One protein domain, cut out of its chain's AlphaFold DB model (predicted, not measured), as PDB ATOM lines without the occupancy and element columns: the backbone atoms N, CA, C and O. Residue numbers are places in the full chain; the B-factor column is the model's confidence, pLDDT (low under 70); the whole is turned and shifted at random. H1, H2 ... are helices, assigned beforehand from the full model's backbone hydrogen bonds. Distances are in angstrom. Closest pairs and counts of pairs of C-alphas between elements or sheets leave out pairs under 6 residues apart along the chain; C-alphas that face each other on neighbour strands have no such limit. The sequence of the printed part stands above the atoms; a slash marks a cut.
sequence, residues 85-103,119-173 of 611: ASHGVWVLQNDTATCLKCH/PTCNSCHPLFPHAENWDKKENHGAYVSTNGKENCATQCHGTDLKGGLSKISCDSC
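AT A GLANCE: This is residues 85 to 103 and 119 to 173 of the 611 residues of an uncharacterized protein of Deltaproteobacteria bacterium RIFCSPLOWO2_02_FULL_46_8 (UniProt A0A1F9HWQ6). This domain has little regular structure: four short helices that do not pack together are strung on loops round an open frame. H4 is at one end and H1 with H2 at the other, while the long loop of residues 148 to 173 folds back from H4 toward H1. The 74 printed residues hold H1, H2, H3 and H4 in that order and no named strand; the class is all helix, with 29 residues in named elements. The whole is compact, with a radius of gyration of the C-alphas of 12.6 A, and spans 34 by 21 by 19 A.

IN THESE COORDINATES: H4, residues 137 to 147, is 14.3 A long and ends at C-alpha 147 (20.393, -23.897, 30.762). H1, residues 85 to 94, is 14.4 A long and begins at C-alpha 85 (9.309, -20.828, 8.485). H2 is residues 96 to 99, 5.1 A, and H3 residues 121 to 124, 5.9 A.

HOW THE PARTS SIT: H4 is apart from H1, H2 and H3. H3 is apart from H1 and H2. H1 and H2 are close but not clearly touching; their closest C-alphas, of Val 91 and Cys 99, are 7.0 A apart. O i to N i+4 pairs within hydrogen-bond range number 6 of 7 in H4 and 4 of 6 in H1; H2 and H3 are too short for such a pair.

THE WHOLE: The outline is elongated. Residues 104 to 118 are not printed, and C-alphas 103 and 119 are 6.6 A apart across the cut. The link from H3 to H4 is long, 12 residues. Mean pLDDT of the printed part is 84.2; no printed residue is under 70.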
ATOM      1  N   ALA A  85       9.202 -20.038   9.711       80.88
ATOM      2  CA  ALA A  85       9.309 -20.828   8.485       80.88
ATOM      3  C   ALA A  85       9.590 -19.953   7.251       80.88
ATOM      4  O   ALA A  85      10.243 -20.397   6.308       80.88
ATOM      5  N   SER A  86       9.142 -18.696   7.268       81.88
ATOM      6  CA  SER A  86       9.341 -17.750   6.170       81.88
ATOM      7  C   SER A  86      10.720 -17.090   6.230       81.88
ATOM      8  O   SER A  86      11.487 -17.185   5.272       81.88
ATOM      9  N   HIS A  87      11.072 -16.441   7.348       82.19
ATOM     10  CA  HIS A  87      12.363 -15.747   7.439       82.19
ATOM     11  C   HIS A  87      13.521 -16.688   7.790       82.19
ATOM     12  O   HIS A  87      14.625 -16.491   7.290       82.19
ATOM     13  N   GLY A  88      13.300 -17.738   8.587       81.25
ATOM     14  CA  GLY A  88      14.351 -18.679   8.988       81.25
ATOM     15  C   GLY A  88      14.940 -19.452   7.806       81.25
ATOM     16  O   GLY A  88      16.161 -19.545   7.682       81.25
ATOM     17  N   VAL A  89      14.097 -19.933   6.882       82.00
ATOM     18  CA  VAL A  89      14.552 -20.565   5.625       82.00
ATOM     19  C   VAL A  89      15.364 -19.582   4.783       82.00
ATOM     20  O   VAL A  89      16.399 -19.950   4.225       82.00
ATOM     21  N   TRP A  90      14.934 -18.322   4.724       83.75
ATOM     22  CA  TRP A  90      15.625 -17.301   3.947       83.75
ATOM     23  C   TRP A  90      17.013 -16.972   4.516       83.75
ATOM     24  O   TRP A  90      17.982 -16.919   3.754       83.75
ATOM     25  N   VAL A  91      17.129 -16.827   5.844       82.00
ATOM     26  CA  VAL A  91      18.411 -16.637   6.553       82.00
ATOM     27  C   VAL A  91      19.372 -17.787   6.247       82.00
ATOM     28  O   VAL A  91      20.542 -17.549   5.958       82.00
ATOM     29  N   LEU A  92      18.884 -19.032   6.251       78.56
ATOM     30  CA  LEU A  92      19.700 -20.212   5.947       78.56
ATOM     31  C   LEU A  92      20.181 -20.260   4.494       78.56
ATOM     32  O   LEU A  92      21.270 -20.759   4.227       78.56
ATOM     33  N   GLN A  93      19.385 -19.753   3.553       84.75
ATOM     34  CA  GLN A  93      19.737 -19.726   2.131       84.75
ATOM     35  C   GLN A  93      20.707 -18.595   1.766       84.75
ATOM     36  O   GLN A  93      21.444 -18.728   0.793       84.75
ATOM     37  N   ASN A  94      20.698 -17.485   2.511       82.69
ATOM     38  CA  ASN A  94      21.373 -16.245   2.113       82.69
ATOM     39  C   ASN A  94      22.448 -15.766   3.099       82.69
ATOM     40  O   ASN A  94      23.026 -14.702   2.873       82.69
ATOM     41  N   ASP A  95      22.732 -16.545   4.147       81.00
ATOM     42  CA  ASP A  95      23.623 -16.212   5.262       81.00
ATOM     43  C   ASP A  95      23.122 -15.018   6.107       81.00
ATOM     44  O   ASP A  95      22.629 -13.989   5.628       81.00
ATOM     45  N   THR A  96      23.294 -15.138   7.421       80.50
ATOM     46  CA  THR A  96      23.177 -14.049   8.394       80.50
ATOM     47  C   THR A  96      23.885 -12.768   7.968       80.50
ATOM     48  O   THR A  96      23.330 -11.686   8.172       80.50
ATOM     49  N   ALA A  97      25.046 -12.857   7.313       82.06
ATOM     50  CA  ALA A  97      25.776 -11.689   6.821       82.06
ATOM     51  C   ALA A  97      24.947 -10.823   5.854       82.06
ATOM     52  O   ALA A  97      25.099  -9.601   5.831       82.06
ATOM     53  N   THR A  98      24.035 -11.416   5.075       84.06
ATOM     54  CA  THR A  98      23.152 -10.658   4.177       84.06
ATOM     55  C   THR A  98      22.064  -9.919   4.949       84.06
ATOM     56  O   THR A  98      21.755  -8.775   4.624       84.06
ATOM     57  N   CYS A  99      21.533 -10.530   6.007       81.25
ATOM     58  CA  CYS A  99      20.522  -9.923   6.874       81.25
ATOM     59  C   CYS A  99      21.107  -8.742   7.662       81.25
ATOM     60  O   CYS A  99      20.483  -7.687   7.782       81.25
ATOM     61  N   LEU A 100      22.352  -8.892   8.126       80.81
ATOM     62  CA  LEU A 100      23.083  -7.876   8.885       80.81
ATOM     63  C   LEU A 100      23.432  -6.616   8.072       80.81
ATOM     64  O   LEU A 100      23.847  -5.610   8.639       80.81
ATOM     65  N   LYS A 101      23.224  -6.622   6.747       82.62
ATOM     66  CA  LYS A 101      23.311  -5.401   5.921       82.62
ATOM     67  C   LYS A 101      22.174  -4.420   6.208       82.62
ATOM     68  O   LYS A 101      22.329  -3.231   5.953       82.62
ATOM     69  N   CYS A 102      21.036  -4.924   6.685       80.94
ATOM     70  CA  CYS A 102      19.842  -4.128   6.979       80.94
ATOM     71  C   CYS A 102      19.457  -4.155   8.469       80.94
ATOM     72  O   CYS A 102      18.743  -3.266   8.916       80.94
ATOM     73  N   HIS A 103      19.926  -5.143   9.236       81.31
ATOM     74  CA  HIS A 103      19.645  -5.315  10.665       81.31
ATOM     75  C   HIS A 103      20.938  -5.221  11.488       81.31
ATOM     76  O   HIS A 103      21.978  -5.697  11.042       81.31
ATOM     77  N   PRO A 119      14.451  -4.447  13.796       77.00
ATOM     78  CA  PRO A 119      14.693  -5.250  14.991       77.00
ATOM     79  C   PRO A 119      16.016  -6.017  14.873       77.00
ATOM     80  O   PRO A 119      16.399  -6.444  13.779       77.00
ATOM     81  N   THR A 120      16.693  -6.221  16.003       80.56
ATOM     82  CA  THR A 120      17.848  -7.122  16.108       80.56
ATOM     83  C   THR A 120      17.376  -8.571  16.171       80.56
ATOM     84  O   THR A 120      16.308  -8.862  16.714       80.56
ATOM     85  N   CYS A 121      18.193  -9.514  15.698       78.69
ATOM     86  CA  CYS A 121      17.881 -10.940  15.825       78.69
ATOM     87  C   CYS A 121      17.676 -11.353  17.293       78.69
ATOM     88  O   CYS A 121      16.739 -12.092  17.594       78.69
ATOM     89  N   ASN A 122      18.487 -10.807  18.213       78.06
ATOM     90  CA  ASN A 122      18.435 -11.173  19.629       78.06
ATOM     91  C   ASN A 122      17.143 -10.742  20.343       78.06
ATOM     92  O   ASN A 122      16.826 -11.283  21.400       78.06
ATOM     93  N   SER A 123      16.398  -9.790  19.768       79.81
ATOM     94  CA  SER A 123      15.142  -9.302  20.345       79.81
ATOM     95  C   SER A 123      14.035 -10.357  20.290       79.81
ATOM     96  O   SER A 123      13.178 -10.390  21.171       79.81
ATOM     97  N   CYS A 124      14.095 -11.251  19.299       78.00
ATOM     98  CA  CYS A 124      13.169 -12.371  19.130       78.00
ATOM     99  C   CYS A 124      13.835 -13.731  19.393       78.00
ATOM    100  O   CYS A 124      13.162 -14.681  19.788       78.00
ATOM    101  N   HIS A 125      15.153 -13.831  19.196       78.38
ATOM    102  CA  HIS A 125      15.937 -15.052  19.363       78.38
ATOM    103  C   HIS A 125      17.116 -14.799  20.311       78.38
ATOM    104  O   HIS A 125      18.214 -14.514  19.845       78.38
ATOM    105  N   PRO A 126      16.945 -14.940  21.637       79.81
ATOM    106  CA  PRO A 126      17.949 -14.537  22.630       79.81
ATOM    107  C   PRO A 126      19.350 -15.149  22.453       79.81
ATOM    108  O   PRO A 126      20.325 -14.597  22.953       79.81
ATOM    109  N   LEU A 127      19.448 -16.278  21.742       79.56
ATOM    110  CA  LEU A 127      20.693 -17.001  21.463       79.56
ATOM    111  C   LEU A 127      21.204 -16.834  20.029       79.56
ATOM    112  O   LEU A 127      22.246 -17.391  19.696       79.56
ATOM    113  N   PHE A 128      20.489 -16.097  19.176       81.25
ATOM    114  CA  PHE A 128      20.827 -15.943  17.767       81.25
ATOM    115  C   PHE A 128      21.017 -14.466  17.364       81.25
ATOM    116  O   PHE A 128      20.170 -13.625  17.676       81.25
ATOM    117  N   PRO A 129      22.073 -14.138  16.596       80.88
ATOM    118  CA  PRO A 129      23.130 -15.035  16.128       80.88
ATOM    119  C   PRO A 129      23.983 -15.558  17.286       80.88
ATOM    120  O   PRO A 129      24.208 -14.858  18.272       80.88
ATOM    121  N   HIS A 130      24.437 -16.806  17.167       83.06
ATOM    122  CA  HIS A 130      25.387 -17.350  18.127       83.06
ATOM    123  C   HIS A 130      26.676 -16.516  18.097       83.06
ATOM    124  O   HIS A 130      27.087 -16.042  17.035       83.06
ATOM    125  N   ALA A 131      27.320 -16.345  19.252       83.62
ATOM    126  CA  ALA A 131      28.610 -15.667  19.323       83.62
ATOM    127  C   ALA A 131      29.677 -16.402  18.486       83.62
ATOM    128  O   ALA A 131      29.567 -17.603  18.223       83.62
ATOM    129  N   GLU A 132      30.743 -15.699  18.093       83.62
ATOM    130  CA  GLU A 132      31.902 -16.360  17.489       83.62
ATOM    131  C   GLU A 132      32.433 -17.471  18.407       83.62
ATOM    132  O   GLU A 132      32.447 -17.335  19.632       83.62
ATOM    133  N   ASN A 133      32.887 -18.575  17.807       85.69
ATOM    134  CA  ASN A 133      33.340 -19.779  18.513       85.69
ATOM    135  C   ASN A 133      32.253 -20.476  19.350       85.69
ATOM    136  O   ASN A 133      32.578 -21.207  20.288       85.69
ATOM    137  N   TRP A 134      30.964 -20.265  19.057       88.19
ATOM    138  CA  TRP A 134      29.888 -20.987  19.742       88.19
ATOM    139  C   TRP A 134      30.018 -22.503  19.606       88.19
ATOM    140  O   TRP A 134      29.738 -23.212  20.556       88.19
ATOM    141  N   ASP A 135      30.531 -23.006  18.483       84.31
ATOM    142  CA  ASP A 135      30.816 -24.428  18.249       84.31
ATOM    143  C   ASP A 135      31.798 -25.050  19.262       84.31
ATOM    144  O   ASP A 135      31.890 -26.275  19.369       84.31
ATOM    145  N   LYS A 136      32.544 -24.234  20.015       85.50
ATOM    146  CA  LYS A 136      33.487 -24.709  21.030       85.50
ATOM    147  C   LYS A 136      32.764 -25.176  22.291       85.50
ATOM    148  O   LYS A 136      31.802 -24.561  22.755       85.50
ATOM    149  N   LYS A 137      33.281 -26.256  22.890       82.38
ATOM    150  CA  LYS A 137      32.726 -26.884  24.102       82.38
ATOM    151  C   LYS A 137      32.580 -25.882  25.249       82.38
ATOM    152  O   LYS A 137      31.609 -25.949  25.997       82.38
ATOM    153  N   GLU A 138      33.528 -24.963  25.383       85.88
ATOM    154  CA  GLU A 138      33.581 -23.967  26.455       85.88
ATOM    155  C   GLU A 138      32.440 -22.944  26.359       85.88
ATOM    156  O   GLU A 138      32.083 -22.351  27.371       85.88
ATOM    157  N   ASN A 139      31.838 -22.784  25.173       89.12
ATOM    158  CA  ASN A 139      30.742 -21.854  24.917       89.12
ATOM    159  C   ASN A 139      29.402 -22.599  24.824       89.12
ATOM    160  O   ASN A 139      28.607 -22.549  25.764       89.12
ATOM    161  N   HIS A 140      29.167 -23.352  23.739       88.25
ATOM    162  CA  HIS A 140      27.933 -24.130  23.558       88.25
ATOM    163  C   HIS A 140      27.742 -25.144  24.681       88.25
ATOM    164  O   HIS A 140      26.672 -25.215  25.281       88.25
ATOM    165  N   GLY A 141      28.775 -25.938  24.983       85.69
ATOM    166  CA  GLY A 141      28.673 -27.011  25.974       85.69
ATOM    167  C   GLY A 141      28.375 -26.472  27.372       85.69
ATOM    168  O   GLY A 141      27.523 -27.022  28.070       85.69
ATOM    169  N   ALA A 142      29.013 -25.364  27.756       85.31
ATOM    170  CA  ALA A 142      28.741 -24.681  29.019       85.31
ATOM    171  C   ALA A 142      27.315 -24.112  29.076       85.31
ATOM    172  O   ALA A 142      26.631 -24.275  30.093       85.31
ATOM    173  N   TYR A 143      26.838 -23.503  27.983       88.38
ATOM    174  CA  TYR A 143      25.476 -22.979  27.903       88.38
ATOM    175  C   TYR A 143      24.432 -24.086  28.068       88.38
ATOM    176  O   TYR A 143      23.557 -23.961  28.924       88.38
ATOM    177  N   VAL A 144      24.546 -25.176  27.301       86.75
ATOM    178  CA  VAL A 144      23.605 -26.309  27.354       86.75
ATOM    179  C   VAL A 144      23.654 -27.008  28.714       86.75
ATOM    180  O   VAL A 144      22.611 -27.380  29.241       86.75
ATOM    181  N   SER A 145      24.835 -27.133  29.326       79.25
ATOM    182  CA  SER A 145      24.970 -27.724  30.669       79.25
ATOM    183  C   SER A 145      24.301 -26.875  31.757       79.25
ATOM    184  O   SER A 145      23.808 -27.417  32.739       79.25
ATOM    185  N   THR A 146      24.274 -25.550  31.585       84.62
ATOM    186  CA  THR A 146      23.697 -24.617  32.568       84.62
ATOM    187  C   THR A 146      22.197 -24.413  32.368       84.62
ATOM    188  O   THR A 146      21.451 -24.314  33.337       84.62
ATOM    189  N   ASN A 147      21.748 -24.333  31.113       85.38
ATOM    190  CA  ASN A 147      20.393 -23.897  30.762       85.38
ATOM    191  C   ASN A 147      19.505 -25.027  30.223       85.38
ATOM    192  O   ASN A 147      18.360 -24.761  29.860       85.38
ATOM    193  N   GLY A 148      20.026 -26.252  30.135       86.69
ATOM    194  CA  GLY A 148      19.338 -27.378  29.513       86.69
ATOM    195  C   GLY A 148      19.315 -27.304  27.982       86.69
ATOM    196  O   GLY A 148      19.684 -26.300  27.364       86.69
ATOM    197  N   LYS A 149      18.889 -28.401  27.349       88.62
ATOM    198  CA  LYS A 149      18.769 -28.518  25.880       88.62
ATOM    199  C   LYS A 149      17.442 -27.972  25.352       88.62
ATOM    200  O   LYS A 149      17.284 -27.766  24.153       88.62
ATOM    201  N   GLU A 150      16.482 -27.750  26.241       88.81
ATOM    202  CA  GLU A 150      15.109 -27.351  25.935       88.81
ATOM    203  C   GLU A 150      15.086 -25.997  25.219       88.81
ATOM    204  O   GLU A 150      14.339 -25.810  24.264       88.81
ATOM    205  N   ASN A 151      15.993 -25.091  25.593       86.56
ATOM    206  CA  ASN A 151      16.157 -23.794  24.933       86.56
ATOM    207  C   ASN A 151      16.699 -23.903  23.498       86.56
ATOM    208  O   ASN A 151      16.565 -22.966  22.712       86.56
ATOM    209  N   CYS A 152      17.309 -25.035  23.144       88.69
ATOM    210  CA  CYS A 152      17.793 -25.308  21.798       88.69
ATOM    211  C   CYS A 152      16.704 -25.927  20.911       88.69
ATOM    212  O   CYS A 152      16.824 -25.833  19.691       88.69
ATOM    213  N   ALA A 153      15.639 -26.503  21.489       89.88
ATOM    214  CA  ALA A 153      14.554 -27.220  20.803       89.88
ATOM    215  C   ALA A 153      13.576 -26.273  20.077       89.88
ATOM    216  O   ALA A 153      12.365 -26.269  20.290       89.88
ATOM    217  N   THR A 154      14.131 -25.429  19.214       87.44
ATOM    218  CA  THR A 154      13.434 -24.443  18.383       87.44
ATOM    219  C   THR A 154      13.175 -25.010  16.988       87.44
ATOM    220  O   THR A 154      13.715 -26.052  16.625       87.44
ATOM    221  N   GLN A 155      12.430 -24.303  16.133       83.88
ATOM    222  CA  GLN A 155      12.303 -24.701  14.721       83.88
ATOM    223  C   GLN A 155      13.665 -24.772  13.999       83.88
ATOM    224  O   GLN A 155      13.830 -25.555  13.063       83.88
ATOM    225  N   CYS A 156      14.671 -24.013  14.455       82.94
ATOM    226  CA  CYS A 156      16.008 -24.040  13.868       82.94
ATOM    227  C   CYS A 156      16.732 -25.371  14.091       82.94
ATOM    228  O   CYS A 156      17.337 -25.863  13.149       82.94
ATOM    229  N   HIS A 157      16.650 -25.980  15.276       85.50
ATOM    230  CA  HIS A 157      17.293 -27.280  15.550       85.50
ATOM    231  C   HIS A 157      16.314 -28.462  15.557       85.50
ATOM    232  O   HIS A 157      16.745 -29.612  15.611       85.50
ATOM    233  N   GLY A 158      15.016 -28.188  15.447       90.44
ATOM    234  CA  GLY A 158      13.941 -29.156  15.612       90.44
ATOM    235  C   GLY A 158      13.539 -29.270  17.079       90.44
ATOM    236  O   GLY A 158      14.376 -29.191  17.979       90.44
ATOM    237  N   THR A 159      12.252 -29.498  17.332       89.62
ATOM    238  CA  THR A 159      11.756 -29.815  18.682       89.62
ATOM    239  C   THR A 159      12.326 -31.137  19.209       89.62
ATOM    240  O   THR A 159      12.350 -31.365  20.412       89.62
ATOM    241  N   ASP A 160      12.799 -32.001  18.308       89.31
ATOM    242  CA  ASP A 160      13.499 -33.255  18.589       89.31
ATOM    243  C   ASP A 160      15.032 -33.123  18.552       89.31
ATOM    244  O   ASP A 160      15.733 -34.109  18.770       89.31
ATOM    245  N   LEU A 161      15.549 -31.917  18.279       90.56
ATOM    246  CA  LEU A 161      16.971 -31.613  18.126       90.56
ATOM    247  C   LEU A 161      17.674 -32.407  17.004       90.56
ATOM    248  O   LEU A 161      18.903 -32.545  17.016       90.56
ATOM    249  N   LYS A 162      16.919 -32.904  16.012       90.44
ATOM    250  CA  LYS A 162      17.439 -33.668  14.861       90.44
ATOM    251  C   LYS A 162      17.806 -32.808  13.654       90.44
ATOM    252  O   LYS A 162      17.965 -33.314  12.546       90.44
ATOM    253  N   GLY A 163      17.996 -31.512  13.863       88.69
ATOM    254  CA  GLY A 163      18.560 -30.597  12.880       88.69
ATOM    255  C   GLY A 163      17.614 -29.500  12.430       88.69
ATOM    256  O   GLY A 163      18.104 -28.436  12.068       88.69
ATOM    257  N   GLY A 164      16.295 -29.703  12.503       89.75
ATOM    258  CA  GLY A 164      15.298 -28.695  12.121       89.75
ATOM    259  C   GLY A 164      15.633 -27.993  10.803       89.75
ATOM    260  O   GLY A 164      16.104 -28.617   9.851       89.75
ATOM    261  N   LEU A 165      15.435 -26.674  10.762       82.81
ATOM    262  CA  LEU A 165      15.807 -25.859   9.604       82.81
ATOM    263  C   LEU A 165      17.336 -25.787   9.393       82.81
ATOM    264  O   LEU A 165      17.797 -25.797   8.255       82.81
ATOM    265  N   SER A 166      18.133 -25.747  10.466       84.81
ATOM    266  CA  SER A 166      19.598 -25.588  10.409       84.81
ATOM    267  C   SER A 166      20.336 -26.800   9.840       84.81
ATOM    268  O   SER A 166      21.477 -26.671   9.404       84.81
ATOM    269  N   LYS A 167      19.697 -27.975   9.858       87.62
ATOM    270  CA  LYS A 167      20.288 -29.292   9.576       87.62
ATOM    271  C   LYS A 167      21.417 -29.692  10.542       87.62
ATOM    272  O   LYS A 167      22.094 -30.686  10.292       87.62
ATOM    273  N   ILE A 168      21.604 -28.966  11.649       86.81
ATOM    274  CA  ILE A 168      22.591 -29.275  12.696       86.81
ATOM    275  C   ILE A 168      21.882 -29.982  13.851       86.81
ATOM    276  O   ILE A 168      21.211 -29.336  14.663       86.81
ATOM    277  N   SER A 169      22.011 -31.311  13.909       89.88
ATOM    278  CA  SER A 169      21.472 -32.134  14.999       89.88
ATOM    279  C   SER A 169      22.459 -32.262  16.158       89.88
ATOM    280  O   SER A 169      23.673 -32.182  15.951       89.88
ATOM    281  N   CYS A 170      21.961 -32.541  17.368       87.69
ATOM    282  CA  CYS A 170      22.834 -32.906  18.494       87.69
ATOM    283  C   CYS A 170      23.711 -34.113  18.132       87.69
ATOM    284  O   CYS A 170      24.927 -34.074  18.314       87.69
ATOM    285  N   ASP A 171      23.103 -35.126  17.511       85.12
ATOM    286  CA  ASP A 171      23.745 -36.396  17.159       85.12
ATOM    287  C   ASP A 171      24.867 -36.247  16.116       85.12
ATOM    288  O   ASP A 171      25.728 -37.116  15.999       85.12
ATOM    289  N   SER A 172      24.887 -35.141  15.358       85.75
ATOM    290  CA  SER A 172      25.940 -34.872  14.368       85.75
ATOM    291  C   SER A 172      27.311 -34.629  15.004       85.75
ATOM    292  O   SER A 172      28.335 -34.897  14.378       85.75
ATOM    293  N   CYS A 173      27.332 -34.136  16.245       82.69
ATOM    294  CA  CYS A 173      28.551 -33.792  16.978       82.69
ATOM    295  C   CYS A 173      28.672 -34.547  18.310       82.69
ATOM    296  O   CYS A 173      29.782 -34.803  18.780       82.69
TER     297      CYS A 173